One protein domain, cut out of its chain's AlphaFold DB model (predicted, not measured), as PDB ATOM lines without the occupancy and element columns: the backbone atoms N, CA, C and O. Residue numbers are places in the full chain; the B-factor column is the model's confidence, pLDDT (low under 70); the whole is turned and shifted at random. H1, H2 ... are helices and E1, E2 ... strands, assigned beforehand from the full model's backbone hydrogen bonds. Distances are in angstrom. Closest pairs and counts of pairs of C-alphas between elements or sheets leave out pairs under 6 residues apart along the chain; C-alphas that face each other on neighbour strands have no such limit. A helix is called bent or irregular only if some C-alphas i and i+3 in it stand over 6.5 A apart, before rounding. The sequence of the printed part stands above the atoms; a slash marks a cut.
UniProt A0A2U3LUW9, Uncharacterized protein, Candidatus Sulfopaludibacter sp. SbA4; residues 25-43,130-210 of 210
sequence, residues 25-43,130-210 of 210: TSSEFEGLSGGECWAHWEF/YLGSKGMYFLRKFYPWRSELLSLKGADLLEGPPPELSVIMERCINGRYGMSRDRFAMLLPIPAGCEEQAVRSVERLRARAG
ATOM      1  N   THR A  25     117.281  64.989 165.379       55.22
ATOM      2  CA  THR A  25     116.720  65.367 166.681       55.22
ATOM      3  C   THR A  25     115.384  66.081 166.452       55.22
ATOM      4  O   THR A  25     115.361  67.168 165.880       55.22
ATOM      5  N   SER A  26     114.267  65.433 166.826       54.59
ATOM      6  CA  SER A  26     112.889  65.853 166.490       54.59
ATOM      7  C   SER A  26     112.643  67.333 166.792       54.59
ATOM      8  O   SER A  26     111.943  67.998 166.043       54.59
ATOM      9  N   SER A  27     113.299  67.864 167.826       58.44
ATOM     10  CA  SER A  27     113.207  69.251 168.284       58.44
ATOM     11  C   SER A  27     113.803  70.295 167.332       58.44
ATOM     12  O   SER A  27     113.303  71.416 167.271       58.44
ATOM     13  N   GLU A  28     114.866  69.975 166.590       60.94
ATOM     14  CA  GLU A  28     115.513  70.933 165.681       60.94
ATOM     15  C   GLU A  28     114.702  71.095 164.401       60.94
ATOM     16  O   GLU A  28     114.487  72.216 163.945       60.94
ATOM     17  N   PHE A  29     114.180  69.984 163.873       58.62
ATOM     18  CA  PHE A  29     113.237  70.020 162.764       58.62
ATOM     19  C   PHE A  29     111.890  70.610 163.189       58.62
ATOM     20  O   PHE A  29     111.388  71.472 162.482       58.62
ATOM     21  N   GLU A  30     111.344  70.236 164.353       60.53
ATOM     22  CA  GLU A  30     110.104  70.827 164.882       60.53
ATOM     23  C   GLU A  30     110.222  72.345 165.078       60.53
ATOM     24  O   GLU A  30     109.252  73.061 164.853       60.53
ATOM     25  N   GLY A  31     111.411  72.862 165.413       63.22
ATOM     26  CA  GLY A  31     111.671  74.304 165.439       63.22
ATOM     27  C   GLY A  31     111.574  74.950 164.052       63.22
ATOM     28  O   GLY A  31     110.884  75.955 163.879       63.22
ATOM     29  N   LEU A  32     112.202  74.342 163.039       66.56
ATOM     30  CA  LEU A  32     112.131  74.820 161.649       66.56
ATOM     31  C   LEU A  32     110.699  74.748 161.116       66.56
ATOM     32  O   LEU A  32     110.184  75.712 160.558       66.56
ATOM     33  N   SER A  33     110.044  73.613 161.327       58.66
ATOM     34  CA  SER A  33     108.727  73.277 160.805       58.66
ATOM     35  C   SER A  33     107.585  73.934 161.599       58.66
ATOM     36  O   SER A  33     106.458  74.006 161.119       58.66
ATOM     37  N   GLY A  34     107.860  74.398 162.822       56.72
ATOM     38  CA  GLY A  34     106.906  75.004 163.757       56.72
ATOM     39  C   GLY A  34     106.797  76.532 163.685       56.72
ATOM     40  O   GLY A  34     106.038  77.117 164.460       56.72
ATOM     41  N   GLY A  35     107.516  77.182 162.762       60.38
ATOM     42  CA  GLY A  35     107.410  78.627 162.510       60.38
ATOM     43  C   GLY A  35     108.715  79.423 162.595       60.38
ATOM     44  O   GLY A  35     108.673  80.633 162.391       60.38
ATOM     45  N   GLU A  36     109.870  78.792 162.847       72.44
ATOM     46  CA  GLU A  36     111.181  79.460 162.706       72.44
ATOM     47  C   GLU A  36     111.731  79.414 161.264       72.44
ATOM     48  O   GLU A  36     112.832  79.910 160.989       72.44
ATOM     49  N   CYS A  37     110.985  78.813 160.334       80.69
ATOM     50  CA  CYS A  37     111.273  78.867 158.908       80.69
ATOM     51  C   CYS A  37     110.956  80.258 158.352       80.69
ATOM     52  O   CYS A  37     109.884  80.818 158.570       80.69
ATOM     53  N   TRP A  38     111.916  80.823 157.629       87.31
ATOM     54  CA  TRP A  38     111.813  82.146 157.013       87.31
ATOM     55  C   TRP A  38     111.836  82.075 155.486       87.31
ATOM     56  O   TRP A  38     111.446  83.045 154.836       87.31
ATOM     57  N   ALA A  39     112.232  80.930 154.924       88.50
ATOM     58  CA  ALA A  39     111.978  80.592 153.534       88.50
ATOM     59  C   ALA A  39     111.658  79.102 153.392       88.50
ATOM     60  O   ALA A  39     112.428  78.250 153.836       88.50
ATOM     61  N   HIS A  40     110.521  78.813 152.769       90.94
ATOM     62  CA  HIS A  40     110.104  77.477 152.363       90.94
ATOM     63  C   HIS A  40     109.854  77.537 150.866       90.94
ATOM     64  O   HIS A  40     109.057  78.348 150.397       90.94
ATOM     65  N   TRP A  41     110.599  76.725 150.130       92.19
ATOM     66  CA  TRP A  41     110.506  76.623 148.686       92.19
ATOM     67  C   TRP A  41     109.942  75.263 148.332       92.19
ATOM     68  O   TRP A  41     110.486  74.243 148.753       92.19
ATOM     69  N   GLU A  42     108.869  75.269 147.554       91.12
ATOM     70  CA  GLU A  42     108.299  74.083 146.931       91.12
ATOM     71  C   GLU A  42     108.566  74.159 145.430       91.12
ATOM     72  O   GLU A  42     108.439  75.220 144.815       91.12
ATOM     73  N   PHE A  43     108.958  73.036 144.843       91.00
ATOM     74  CA  PHE A  43     109.271  72.941 143.424       91.00
ATOM     75  C   PHE A  43     108.230  72.077 142.726       91.00
ATOM     76  O   PHE A  43     107.773  71.067 143.263       91.00
ATOM     77  N   TYR A 130     113.684  73.902 153.082       90.50
ATOM     78  CA  TYR A 130     113.366  74.737 154.236       90.50
ATOM     79  C   TYR A 130     114.626  75.432 154.724       90.50
ATOM     80  O   TYR A 130     115.605  74.767 155.060       90.50
ATOM     81  N   LEU A 131     114.589  76.756 154.827       90.88
ATOM     82  CA  LEU A 131     115.625  77.571 155.447       90.88
ATOM     83  C   LEU A 131     115.092  78.142 156.761       90.88
ATOM     84  O   LEU A 131     114.028  78.768 156.815       90.88
ATOM     85  N   GLY A 132     115.846  77.927 157.837       90.50
ATOM     86  CA  GLY A 132     115.474  78.352 159.180       90.50
ATOM     87  C   GLY A 132     116.595  79.039 159.944       90.50
ATOM     88  O   GLY A 132     117.689  79.269 159.428       90.50
ATOM     89  N   SER A 133     116.305  79.411 161.184       86.56
ATOM     90  CA  SER A 133     117.257  80.078 162.074       86.56
ATOM     91  C   SER A 133     118.421  79.164 162.498       86.56
ATOM     92  O   SER A 133     119.497  79.659 162.814       86.56
ATOM     93  N   LYS A 134     118.237  77.841 162.519       86.56
ATOM     94  CA  LYS A 134     119.233  76.877 163.028       86.56
ATOM     95  C   LYS A 134     119.937  76.079 161.936       86.56
ATOM     96  O   LYS A 134     121.040  75.588 162.157       86.56
ATOM     97  N   GLY A 135     119.317  75.952 160.772       90.69
ATOM     98  CA  GLY A 135     119.835  75.160 159.668       90.69
ATOM     99  C   GLY A 135     118.909  75.187 158.463       90.69
ATOM    100  O   GLY A 135     117.918  75.928 158.446       90.69
ATOM    101  N   MET A 136     119.209  74.331 157.493       91.56
ATOM    102  CA  MET A 136     118.294  74.002 156.404       91.56
ATOM    103  C   MET A 136     117.913  72.537 156.389       91.56
ATOM    104  O   MET A 136     118.687  71.678 156.804       91.56
ATOM    105  N   TYR A 137     116.744  72.258 155.833       89.62
ATOM    106  CA  TYR A 137     116.345  70.918 155.450       89.62
ATOM    107  C   TYR A 137     116.332  70.801 153.928       89.62
ATOM    108  O   TYR A 137     115.600  71.523 153.253       89.62
ATOM    109  N   PHE A 138     117.150  69.891 153.403       90.56
ATOM    110  CA  PHE A 138     117.314  69.664 151.972       90.56
ATOM    111  C   PHE A 138     117.678  68.203 151.691       90.56
ATOM    112  O   PHE A 138     118.432  67.591 152.445       90.56
ATOM    113  N   LEU A 139     117.134  67.607 150.621       89.56
ATOM    114  CA  LEU A 139     117.399  66.208 150.231       89.56
ATOM    115  C   LEU A 139     117.236  65.191 151.375       89.56
ATOM    116  O   LEU A 139     118.018  64.246 151.531       89.56
ATOM    117  N   ARG A 140     116.194  65.393 152.186       85.62
ATOM    118  CA  ARG A 140     115.894  64.626 153.403       85.62
ATOM    119  C   ARG A 140     116.942  64.705 154.519       85.62
ATOM    120  O   ARG A 140     116.993  63.822 155.377       85.62
ATOM    121  N   LYS A 141     117.797  65.720 154.507       87.06
ATOM    122  CA  LYS A 141     118.849  65.917 155.499       87.06
ATOM    123  C   LYS A 141     118.747  67.302 156.106       87.06
ATOM    124  O   LYS A 141     118.493  68.279 155.408       87.06
ATOM    125  N   PHE A 142     118.980  67.364 157.409       87.06
ATOM    126  CA  PHE A 142     119.165  68.621 158.106       87.06
ATOM    127  C   PHE A 142     120.642  69.018 158.090       87.06
ATOM    128  O   PHE A 142     121.518  68.199 158.372       87.06
ATOM    129  N   TYR A 143     120.898  70.278 157.772       90.25
ATOM    130  CA  TYR A 143     122.218  70.888 157.751       90.25
ATOM    131  C   TYR A 143     122.223  72.049 158.748       90.25
ATOM    132  O   TYR A 143     121.715  73.125 158.419       90.25
ATOM    133  N   PRO A 144     122.753  71.854 159.968       90.50
ATOM    134  CA  PRO A 144     122.855  72.930 160.945       90.50
ATOM    135  C   PRO A 144     123.846  74.001 160.478       90.50
ATOM    136  O   PRO A 144     124.901  73.688 159.928       90.50
ATOM    137  N   TRP A 145     123.543  75.271 160.757       91.06
ATOM    138  CA  TRP A 145     124.458  76.389 160.484       91.06
ATOM    139  C   TRP A 145     125.695  76.359 161.370       91.06
ATOM    140  O   TRP A 145     126.752  76.844 160.976       91.06
ATOM    141  N   ARG A 146     125.575  75.781 162.566       88.81
ATOM    142  CA  ARG A 146     126.679  75.641 163.508       88.81
ATOM    143  C   ARG A 146     126.526  74.355 164.306       88.81
ATOM    144  O   ARG A 146     125.561  74.184 165.040       88.81
ATOM    145  N   SER A 147     127.501  73.475 164.163       87.62
ATOM    146  CA  SER A 147     127.677  72.243 164.929       87.62
ATOM    147  C   SER A 147     129.173  71.924 165.014       87.62
ATOM    148  O   SER A 147     129.984  72.564 164.345       87.62
ATOM    149  N   GLU A 148     129.549  70.930 165.814       82.44
ATOM    150  CA  GLU A 148     130.950  70.509 165.961       82.44
ATOM    151  C   GLU A 148     131.567  70.011 164.640       82.44
ATOM    152  O   GLU A 148     132.747  70.236 164.365       82.44
ATOM    153  N   LEU A 149     130.754  69.376 163.791       85.75
ATOM    154  CA  LEU A 149     131.207  68.744 162.551       85.75
ATOM    155  C   LEU A 149     130.857  69.529 161.288       85.75
ATOM    156  O   LEU A 149     131.346  69.183 160.214       85.75
ATOM    157  N   LEU A 150     130.010  70.553 161.389       88.94
ATOM    158  CA  LEU A 150     129.504  71.305 160.246       88.94
ATOM    159  C   LEU A 150     129.245  72.764 160.622       88.94
ATOM    160  O   LEU A 150     128.553  73.037 161.604       88.94
ATOM    161  N   SER A 151     129.754  73.694 159.820       92.75
ATOM    162  CA  SER A 151     129.542  75.130 160.005       92.75
ATOM    163  C   SER A 151     129.286  75.843 158.681       92.75
ATOM    164  O   SER A 151     129.885  75.507 157.661       92.75
ATOM    165  N   LEU A 152     128.402  76.834 158.703       95.44
ATOM    166  CA  LEU A 152     128.162  77.754 157.598       95.44
ATOM    167  C   LEU A 152     129.354  78.707 157.463       95.44
ATOM    168  O   LEU A 152     129.802  79.280 158.453       95.44
ATOM    169  N   LYS A 153     129.861  78.879 156.240       95.19
ATOM    170  CA  LYS A 153     130.963  79.804 155.917       95.19
ATOM    171  C   LYS A 153     130.577  80.924 154.979       95.19
ATOM    172  O   LYS A 153     131.287  81.920 154.911       95.19
ATOM    173  N   GLY A 154     129.481  80.769 154.257       94.50
ATOM    174  CA  GLY A 154     129.013  81.795 153.353       94.50
ATOM    175  C   GLY A 154     127.771  81.359 152.610       94.50
ATOM    176  O   GLY A 154     127.372  80.193 152.644       94.50
ATOM    177  N   ALA A 155     127.173  82.324 151.937       95.75
ATOM    178  CA  ALA A 155     126.130  82.082 150.969       95.75
ATOM    179  C   ALA A 155     126.269  83.096 149.842       95.75
ATOM    180  O   ALA A 155     126.554  84.266 150.106       95.75
ATOM    181  N   ASP A 156     126.037  82.649 148.617       94.75
ATOM    182  CA  ASP A 156     126.121  83.460 147.413       94.75
ATOM    183  C   ASP A 156     124.938  83.162 146.500       94.75
ATOM    184  O   ASP A 156     124.438  82.039 146.452       94.75
ATOM    185  N   LEU A 157     124.495  84.184 145.778       93.44
ATOM    186  CA  LEU A 157     123.550  84.012 144.688       93.44
ATOM    187  C   LEU A 157     124.357  83.764 143.415       93.44
ATOM    188  O   LEU A 157     125.181  84.597 143.039       93.44
ATOM    189  N   LEU A 158     124.146  82.618 142.779       91.81
ATOM    190  CA  LEU A 158     124.719  82.326 141.476       91.81
ATOM    191  C   LEU A 158     123.729  82.764 140.405       91.81
ATOM    192  O   LEU A 158     122.633  82.212 140.279       91.81
ATOM    193  N   GLU A 159     124.134  83.773 139.642       83.94
ATOM    194  CA  GLU A 159     123.404  84.219 138.465       83.94
ATOM    195  C   GLU A 159     123.559  83.174 137.354       83.94
ATOM    196  O   GLU A 159     124.663  82.843 136.922       83.94
ATOM    197  N   GLY A 160     122.435  82.622 136.909       79.31
ATOM    198  CA  GLY A 160     122.372  81.626 135.848       79.31
ATOM    199  C   GLY A 160     120.917  81.296 135.514       79.31
ATOM    200  O   GLY A 160     120.027  81.647 136.286       79.31
ATOM    201  N   PRO A 161     120.632  80.674 134.360       78.31
ATOM    202  CA  PRO A 161     119.317  80.116 134.070       78.31
ATOM    203  C   PRO A 161     119.262  78.622 134.468       78.31
ATOM    204  O   PRO A 161     119.818  77.791 133.745       78.31
ATOM    205  N   PRO A 162     118.575  78.232 135.562       82.12
ATOM    206  CA  PRO A 162     117.907  79.064 136.569       82.12
ATOM    207  C   PRO A 162     118.854  79.526 137.694       82.12
ATOM    208  O   PRO A 162     119.919  78.930 137.873       82.12
ATOM    209  N   PRO A 163     118.482  80.578 138.450       88.25
ATOM    210  CA  PRO A 163     119.320  81.100 139.519       88.25
ATOM    211  C   PRO A 163     119.414  80.089 140.665       88.25
ATOM    212  O   PRO A 163     118.442  79.406 141.004       88.25
ATOM    213  N   GLU A 164     120.594  80.001 141.276       92.81
ATOM    214  CA  GLU A 164     120.874  79.051 142.355       92.81
ATOM    215  C   GLU A 164     121.406  79.787 143.589       92.81
ATOM    216  O   GLU A 164     122.204  80.719 143.503       92.81
ATOM    217  N   LEU A 165     120.974  79.356 144.771       94.19
ATOM    218  CA  LEU A 165     121.559  79.756 146.042       94.19
ATOM    219  C   LEU A 165     122.711  78.798 146.359       94.19
ATOM    220  O   LEU A 165     122.486  77.622 146.630       94.19
ATOM    221  N   SER A 166     123.941  79.300 146.370       95.19
ATOM    222  CA  SER A 166     125.109  78.559 146.836       95.19
ATOM    223  C   SER A 166     125.270  78.741 148.339       95.19
ATOM    224  O   SER A 166     125.481  79.855 148.811       95.19
ATOM    225  N   VAL A 167     125.179  77.657 149.109       95.44
ATOM    226  CA  VAL A 167     125.463  77.652 150.547       95.44
ATOM    227  C   VAL A 167     126.789  76.952 150.793       95.44
ATOM    228  O   VAL A 167     126.916  75.744 150.594       95.44
ATOM    229  N   ILE A 168     127.779  77.711 151.253       95.75
ATOM    230  CA  ILE A 168     129.132  77.223 151.497       95.75
ATOM    231  C   ILE A 168     129.212  76.727 152.936       95.75
ATOM    232  O   ILE A 168     129.110  77.505 153.888       95.75
ATOM    233  N   MET A 169     129.439  75.430 153.093       94.88
ATOM    234  CA  MET A 169     129.607  74.780 154.384       94.88
ATOM    235  C   MET A 169     131.039  74.273 154.536       94.88
ATOM    236  O   MET A 169     131.666  73.820 153.583       94.88
ATOM    237  N   GLU A 170     131.546  74.298 155.760       93.75
ATOM    238  CA  GLU A 170     132.780  73.629 156.154       93.75
ATOM    239  C   GLU A 170     132.431  72.450 157.050       93.75
ATOM    240  O   GLU A 170     131.731  72.613 158.053       93.75
ATOM    241  N   ARG A 171     132.928  71.268 156.692       91.88
ATOM    242  CA  ARG A 171     132.824  70.057 157.502       91.88
ATOM    243  C   ARG A 171     134.163  69.706 158.131       91.88
ATOM    244  O   ARG A 171     135.199  69.770 157.470       91.88
ATOM    245  N   CYS A 172     134.125  69.275 159.385       86.38
ATOM    246  CA  CYS A 172     135.265  68.657 160.048       86.38
ATOM    247  C   CYS A 172     135.240  67.155 159.754       86.38
ATOM    248  O   CYS A 172     134.279  66.460 160.084       86.38
ATOM    249  N   ILE A 173     136.295  66.656 159.122       82.56
ATOM    250  CA  ILE A 173     136.488  65.238 158.834       82.56
ATOM    251  C   ILE A 173     137.598  64.736 159.751       82.56
ATOM    252  O   ILE A 173     138.736  65.206 159.679       82.56
ATOM    253  N   ASN A 174     137.277  63.759 160.596       77.88
ATOM    254  CA  ASN A 174     138.282  63.061 161.388       77.88
ATOM    255  C   ASN A 174     139.065  62.120 160.467       77.88
ATOM    256  O   ASN A 174     138.557  61.087 160.032       77.88
ATOM    257  N   GLY A 175     140.292  62.514 160.136       70.88
ATOM    258  CA  GLY A 175     141.232  61.707 159.377       70.88
ATOM    259  C   GLY A 175     142.200  60.955 160.287       70.88
ATOM    260  O   GLY A 175     142.339  61.244 161.474       70.88
ATOM    261  N   ARG A 176     142.941  60.011 159.698       65.88
ATOM    262  CA  ARG A 176     143.963  59.211 160.398       65.88
ATOM    263  C   ARG A 176     145.093  60.056 161.013       65.88
ATOM    264  O   ARG A 176     145.766  59.584 161.919       65.88
ATOM    265  N   TYR A 177     145.281  61.283 160.522       72.06
ATOM    266  CA  TYR A 177     146.338  62.222 160.922       72.06
ATOM    267  C   TYR A 177     145.805  63.477 161.641       72.06
ATOM    268  O   TYR A 177     146.540  64.446 161.798       72.06
ATOM    269  N   GLY A 178     144.533  63.481 162.061       78.69
ATOM    270  CA  GLY A 178     143.901  64.602 162.763       78.69
ATOM    271  C   GLY A 178     142.628  65.118 162.089       78.69
ATOM    272  O   GLY A 178     142.110  64.515 161.146       78.69
ATOM    273  N   MET A 179     142.112  66.243 162.589       79.81
ATOM    274  CA  MET A 179     140.954  66.923 162.003       79.81
ATOM    275  C   MET A 179     141.360  67.669 160.731       79.81
ATOM    276  O   MET A 179     142.162  68.599 160.778       79.81
ATOM    277  N   SER A 180     140.758  67.291 159.606       83.25
ATOM    278  CA  SER A 180     140.795  68.070 158.371       83.25
ATOM    279  C   SER A 180     139.503  68.869 158.229       83.25
ATOM    280  O   SER A 180     138.434  68.416 158.642       83.25
ATOM    281  N   ARG A 181     139.598  70.066 157.652       87.69
ATOM    282  CA  ARG A 181     138.445  70.901 157.323       87.69
ATOM    283  C   ARG A 181     138.296  70.938 155.818       87.69
ATOM    284  O   ARG A 181     139.218  71.337 155.115       87.69
ATOM    285  N   ASP A 182     137.132  70.523 155.353       90.38
ATOM    286  CA  ASP A 182     136.794  70.486 153.940       90.38
ATOM    287  C   ASP A 182     135.602  71.405 153.680       90.38
ATOM    288  O   ASP A 182     134.642  71.418 154.455       90.38
ATOM    289  N   ARG A 183     135.671  72.190 152.605       92.94
ATOM    290  CA  ARG A 183     134.610  73.127 152.228       92.94
ATOM    291  C   ARG A 183     133.868  72.587 151.026       92.94
ATOM    292  O   ARG A 183     134.476  72.203 150.036       92.94
ATOM    293  N   PHE A 184     132.549  72.613 151.103       91.56
ATOM    294  CA  PHE A 184     131.686  72.219 150.005       91.56
ATOM    295  C   PHE A 184     130.546  73.220 149.852       91.56
ATOM    296  O   PHE A 184     130.040  73.762 150.836       91.56
ATOM    297  N   ALA A 185     130.154  73.467 148.606       93.19
ATOM    298  CA  ALA A 185     128.993  74.276 148.279       93.19
ATOM    299  C   ALA A 185     127.790  73.359 148.046       93.19
ATOM    300  O   ALA A 185     127.902  72.343 147.361       93.19
ATOM    301  N   MET A 186     126.647  73.708 148.626       92.38
ATOM    302  CA  MET A 186     125.353  73.141 148.257       92.38
ATOM    303  C   MET A 186     124.626  74.134 147.373       92.38
ATOM    304  O   MET A 186     124.426  75.276 147.777       92.38
ATOM    305  N   LEU A 187     124.235  73.685 146.187       92.94
ATOM    306  CA  LEU A 187     123.529  74.500 145.213       92.94
ATOM    307  C   LEU A 187     122.039  74.208 145.333       92.94
ATOM    308  O   LEU A 187     121.587  73.098 145.057       92.94
ATOM    309  N   LEU A 188     121.290  75.194 145.815       92.38
ATOM    310  CA  LEU A 188     119.848  75.101 145.971       92.38
ATOM    311  C   LEU A 188     119.172  75.823 144.802       92.38
ATOM    312  O   LEU A 188     119.479  76.993 144.568       92.38
ATOM    313  N   PRO A 189     118.244  75.172 144.083       90.81
ATOM    314  CA  PRO A 189     117.487  75.850 143.044       90.81
ATOM    315  C   PRO A 189     116.598  76.922 143.677       90.81
ATOM    316  O   PRO A 189     116.048  76.719 144.762       90.81
ATOM    317  N   ILE A 190     116.439  78.059 143.003       91.94
ATOM    318  CA  ILE A 190     115.495  79.100 143.417       91.94
ATOM    319  C   ILE A 190     114.224  78.936 142.581       91.94
ATOM    320  O   ILE A 190     114.308  78.945 141.350       91.94
ATOM    321  N   PRO A 191     113.046  78.747 143.204       89.62
ATOM    322  CA  PRO A 191     111.807  78.644 142.449       89.62
ATOM    323  C   PRO A 191     111.432  80.010 141.862       89.62
ATOM    324  O   PRO A 191     111.730  81.056 142.443       89.62
ATOM    325  N   ALA A 192     110.756  79.990 140.715       86.25
ATOM    326  CA  ALA A 192     110.321  81.208 140.038       86.25
ATOM    327  C   ALA A 192     109.422  82.058 140.951       86.25
ATOM    328  O   ALA A 192     108.494  81.542 141.578       86.25
ATOM    329  N   GLY A 193     109.691  83.361 141.021       86.44
ATOM    330  CA  GLY A 193     108.946  84.304 141.861       86.44
ATOM    331  C   GLY A 193     109.409  84.367 143.322       86.44
ATOM    332  O   GLY A 193     108.815  85.097 144.115       86.44
ATOM    333  N   CYS A 194     110.450  83.619 143.703       88.88
ATOM    334  CA  CYS A 194     111.045  83.649 145.046       88.88
ATOM    335  C   CYS A 194     112.428  84.321 145.086       88.88
ATOM    336  O   CYS A 194     113.143  84.208 146.084       88.88
ATOM    337  N   GLU A 195     112.815  85.051 144.042       90.06
ATOM    338  CA  GLU A 195     114.138  85.660 143.888       90.06
ATOM    339  C   GLU A 195     114.423  86.675 145.007       90.06
ATOM    340  O   GLU A 195     115.466  86.616 145.656       90.06
ATOM    341  N   GLU A 196     113.462  87.543 145.341       89.50
ATOM    342  CA  GLU A 196     113.601  88.484 146.464       89.50
ATOM    343  C   GLU A 196     113.720  87.778 147.823       89.50
ATOM    344  O   GLU A 196     114.361  88.274 148.757       89.50
ATOM    345  N   GLN A 197     113.062  86.627 147.986       90.12
ATOM    346  CA  GLN A 197     113.194  85.824 149.199       90.12
ATOM    347  C   GLN A 197     114.568  85.145 149.246       90.12
ATOM    348  O   GLN A 197     115.158  85.058 150.324       90.12
ATOM    349  N   ALA A 198     115.104  84.722 148.100       90.38
ATOM    350  CA  ALA A 198     116.446  84.170 147.981       90.38
ATOM    351  C   ALA A 198     117.523  85.213 148.302       90.38
ATOM    352  O   ALA A 198     118.411  84.919 149.097       90.38
ATOM    353  N   VAL A 199     117.401  86.449 147.807       92.62
ATOM    354  CA  VAL A 199     118.316  87.555 148.156       92.62
ATOM    355  C   VAL A 199     118.317  87.805 149.665       92.62
ATOM    356  O   VAL A 199     119.371  87.774 150.302       92.62
ATOM    357  N   ARG A 200     117.132  87.928 150.280       92.69
ATOM    358  CA  ARG A 200     117.008  88.049 151.745       92.69
ATOM    359  C   ARG A 200     117.602  86.841 152.476       92.69
ATOM    360  O   ARG A 200     118.154  86.995 153.568       92.69
ATOM    361  N   SER A 201     117.495  85.650 151.884       92.25
ATOM    362  CA  SER A 201     118.097  84.415 152.393       92.25
ATOM    363  C   SER A 201     119.620  84.472 152.397       92.25
ATOM    364  O   SER A 201     120.238  84.202 153.425       92.25
ATOM    365  N   VAL A 202     120.227  84.926 151.304       93.56
ATOM    366  CA  VAL A 202     121.675  85.137 151.206       93.56
ATOM    367  C   VAL A 202     122.160  86.123 152.263       93.56
ATOM    368  O   VAL A 202     123.093  85.811 152.997       93.56
ATOM    369  N   GLU A 203     121.522  87.286 152.388       93.19
ATOM    370  CA  GLU A 203     121.945  88.332 153.331       93.19
ATOM    371  C   GLU A 203     121.981  87.830 154.775       93.19
ATOM    372  O   GLU A 203     122.969  88.003 155.491       93.19
ATOM    373  N   ARG A 204     120.922  87.144 155.205       92.69
ATOM    374  CA  ARG A 204     120.855  86.589 156.560       92.69
ATOM    375  C   ARG A 204     121.814  85.415 156.757       92.69
ATOM    376  O   ARG A 204     122.310  85.247 157.867       92.69
ATOM    377  N   LEU A 205     122.076  84.599 155.732       93.19
ATOM    378  CA  LEU A 205     123.089  83.541 155.811       93.19
ATOM    379  C   LEU A 205     124.500  84.135 155.908       93.19
ATOM    380  O   LEU A 205     125.282  83.697 156.747       93.19
ATOM    381  N   ARG A 206     124.806  85.183 155.135       92.88
ATOM    382  CA  ARG A 206     126.073  85.926 155.227       92.88
ATOM    383  C   ARG A 206     126.264  86.551 156.605       92.88
ATOM    384  O   ARG A 206     127.323  86.386 157.195       92.88
ATOM    385  N   ALA A 207     125.220  87.166 157.163       91.19
ATOM    386  CA  ALA A 207     125.253  87.719 158.518       91.19
ATOM    387  C   ALA A 207     125.510  86.662 159.611       91.19
ATOM    388  O   ALA A 207     125.926  87.007 160.712       91.19
ATOM    389  N   ARG A 208     125.258  85.378 159.325       87.50
ATOM    390  CA  ARG A 208     125.469  84.246 160.245       87.50
ATOM    391  C   ARG A 208     126.789  83.510 160.039       87.50
ATOM    392  O   ARG A 208     127.131  82.670 160.864       87.50
ATOM    393  N   ALA A 209     127.457  83.744 158.915       86.19
ATOM    394  CA  ALA A 209     128.686  83.057 158.548       86.19
ATOM    395  C   ALA A 209     129.938  83.633 159.239       86.19
ATOM    396  O   ALA A 209     130.979  82.974 159.232       86.19
ATOM    397  N   GLY A 210     129.834  84.845 159.806       64.56
ATOM    398  CA  GLY A 210     130.849  85.469 160.667       64.56
ATOM    399  C   GLY A 210     130.786  84.971 162.104       64.56
ATOM    400  O   GLY A 210     131.867  84.898 162.727       64.56
TER     401      GLY A 210
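AT A GLANCE: This is residues 25 to 43 and 130 to 210 of the 210 residues of an uncharacterized protein of Candidatus Sulfopaludibacter sp. SbA4 (UniProt A0A2U3LUW9). Two antiparallel sheets are joined by a helix: H2 packs on the long, twisted sheet E5 E6 E7 and also on one face of the small sheet E1 E2 E3 E4, whose opposite face is covered by H1. The long hairpin E6 and E7 makes most of the length. The printed part has 100 residues, with two named helices and seven named strands in the order H1 E1 E2 E3 E4 E5 E6 E7 H2; the class is mixed, helices and strands. It is compact, with a radius of gyration of the C-alphas of 14.1 A and spans of 47 by 33 by 24 A.

IN THESE COORDINATES: H1, residues 26 to 36, begins at C-alpha 26 (112.889, 65.853, 166.490); it is only just irregular, with C-alphas 33 and 36 6.9 A apart. E1 is residues 37 to 42, E2 130 to 132, E3 135 to 138 and E4 141 to 144. E5, residues 150 to 158, is 22.3 A long and bends by 57 degrees at residue 153. E6, residues 164 to 175, is 31.7 A long, and E7, residues 178 to 189, 34.8 A. H2, residues 195 to 209, is 20.8 A long and ends at C-alpha 209 (128.686, 83.057, 158.548).

HOW THE PARTS SIT: H1 is on the sheet E1 E2 E3 E4 at a height of 8.8 A and runs across the strands, at 82 degrees to E3 on the local plane; its closest C-alphas to E2 are those of Leu 32 and Gly 132, 5.5 A. In that sheet N 131 and O 39 are 2.8 A apart, N 132 and O 135 2.9 A, and N 143 and O 136 2.8 A, each within hydrogen-bond range. E2 E3 E4 form a meander, each strand the antiparallel neighbour of the one before, as do E5 E6 E7. There N 156 and O 166 are 2.9 A apart and N 167 and O 186 2.8 A. H2 is on this second sheet at a height of 8.0 A; the closest C-alphas of H2 and E5 are those of Ala 209 and Lys 153, 4.8 A. H2 is also on the first sheet, on the opposite face from H1, with the C-alphas of Gln 197 and Ala 39 6.9 A apart. Every O i to N i+4 pair of H2 is within hydrogen-bond range, against 5 of 7 in H1.

THE WHOLE: The C-alphas farthest apart are those of Tyr 177 and Gly 193, 47.4 A. Residues 44 to 129 are not printed, and C-alphas 43 and 130 are 11.7 A apart across this cut. No link printed whole is long. The mean pLDDT of the printed part is 85.3; residues 25 to 35, 176 and 210 are under 70.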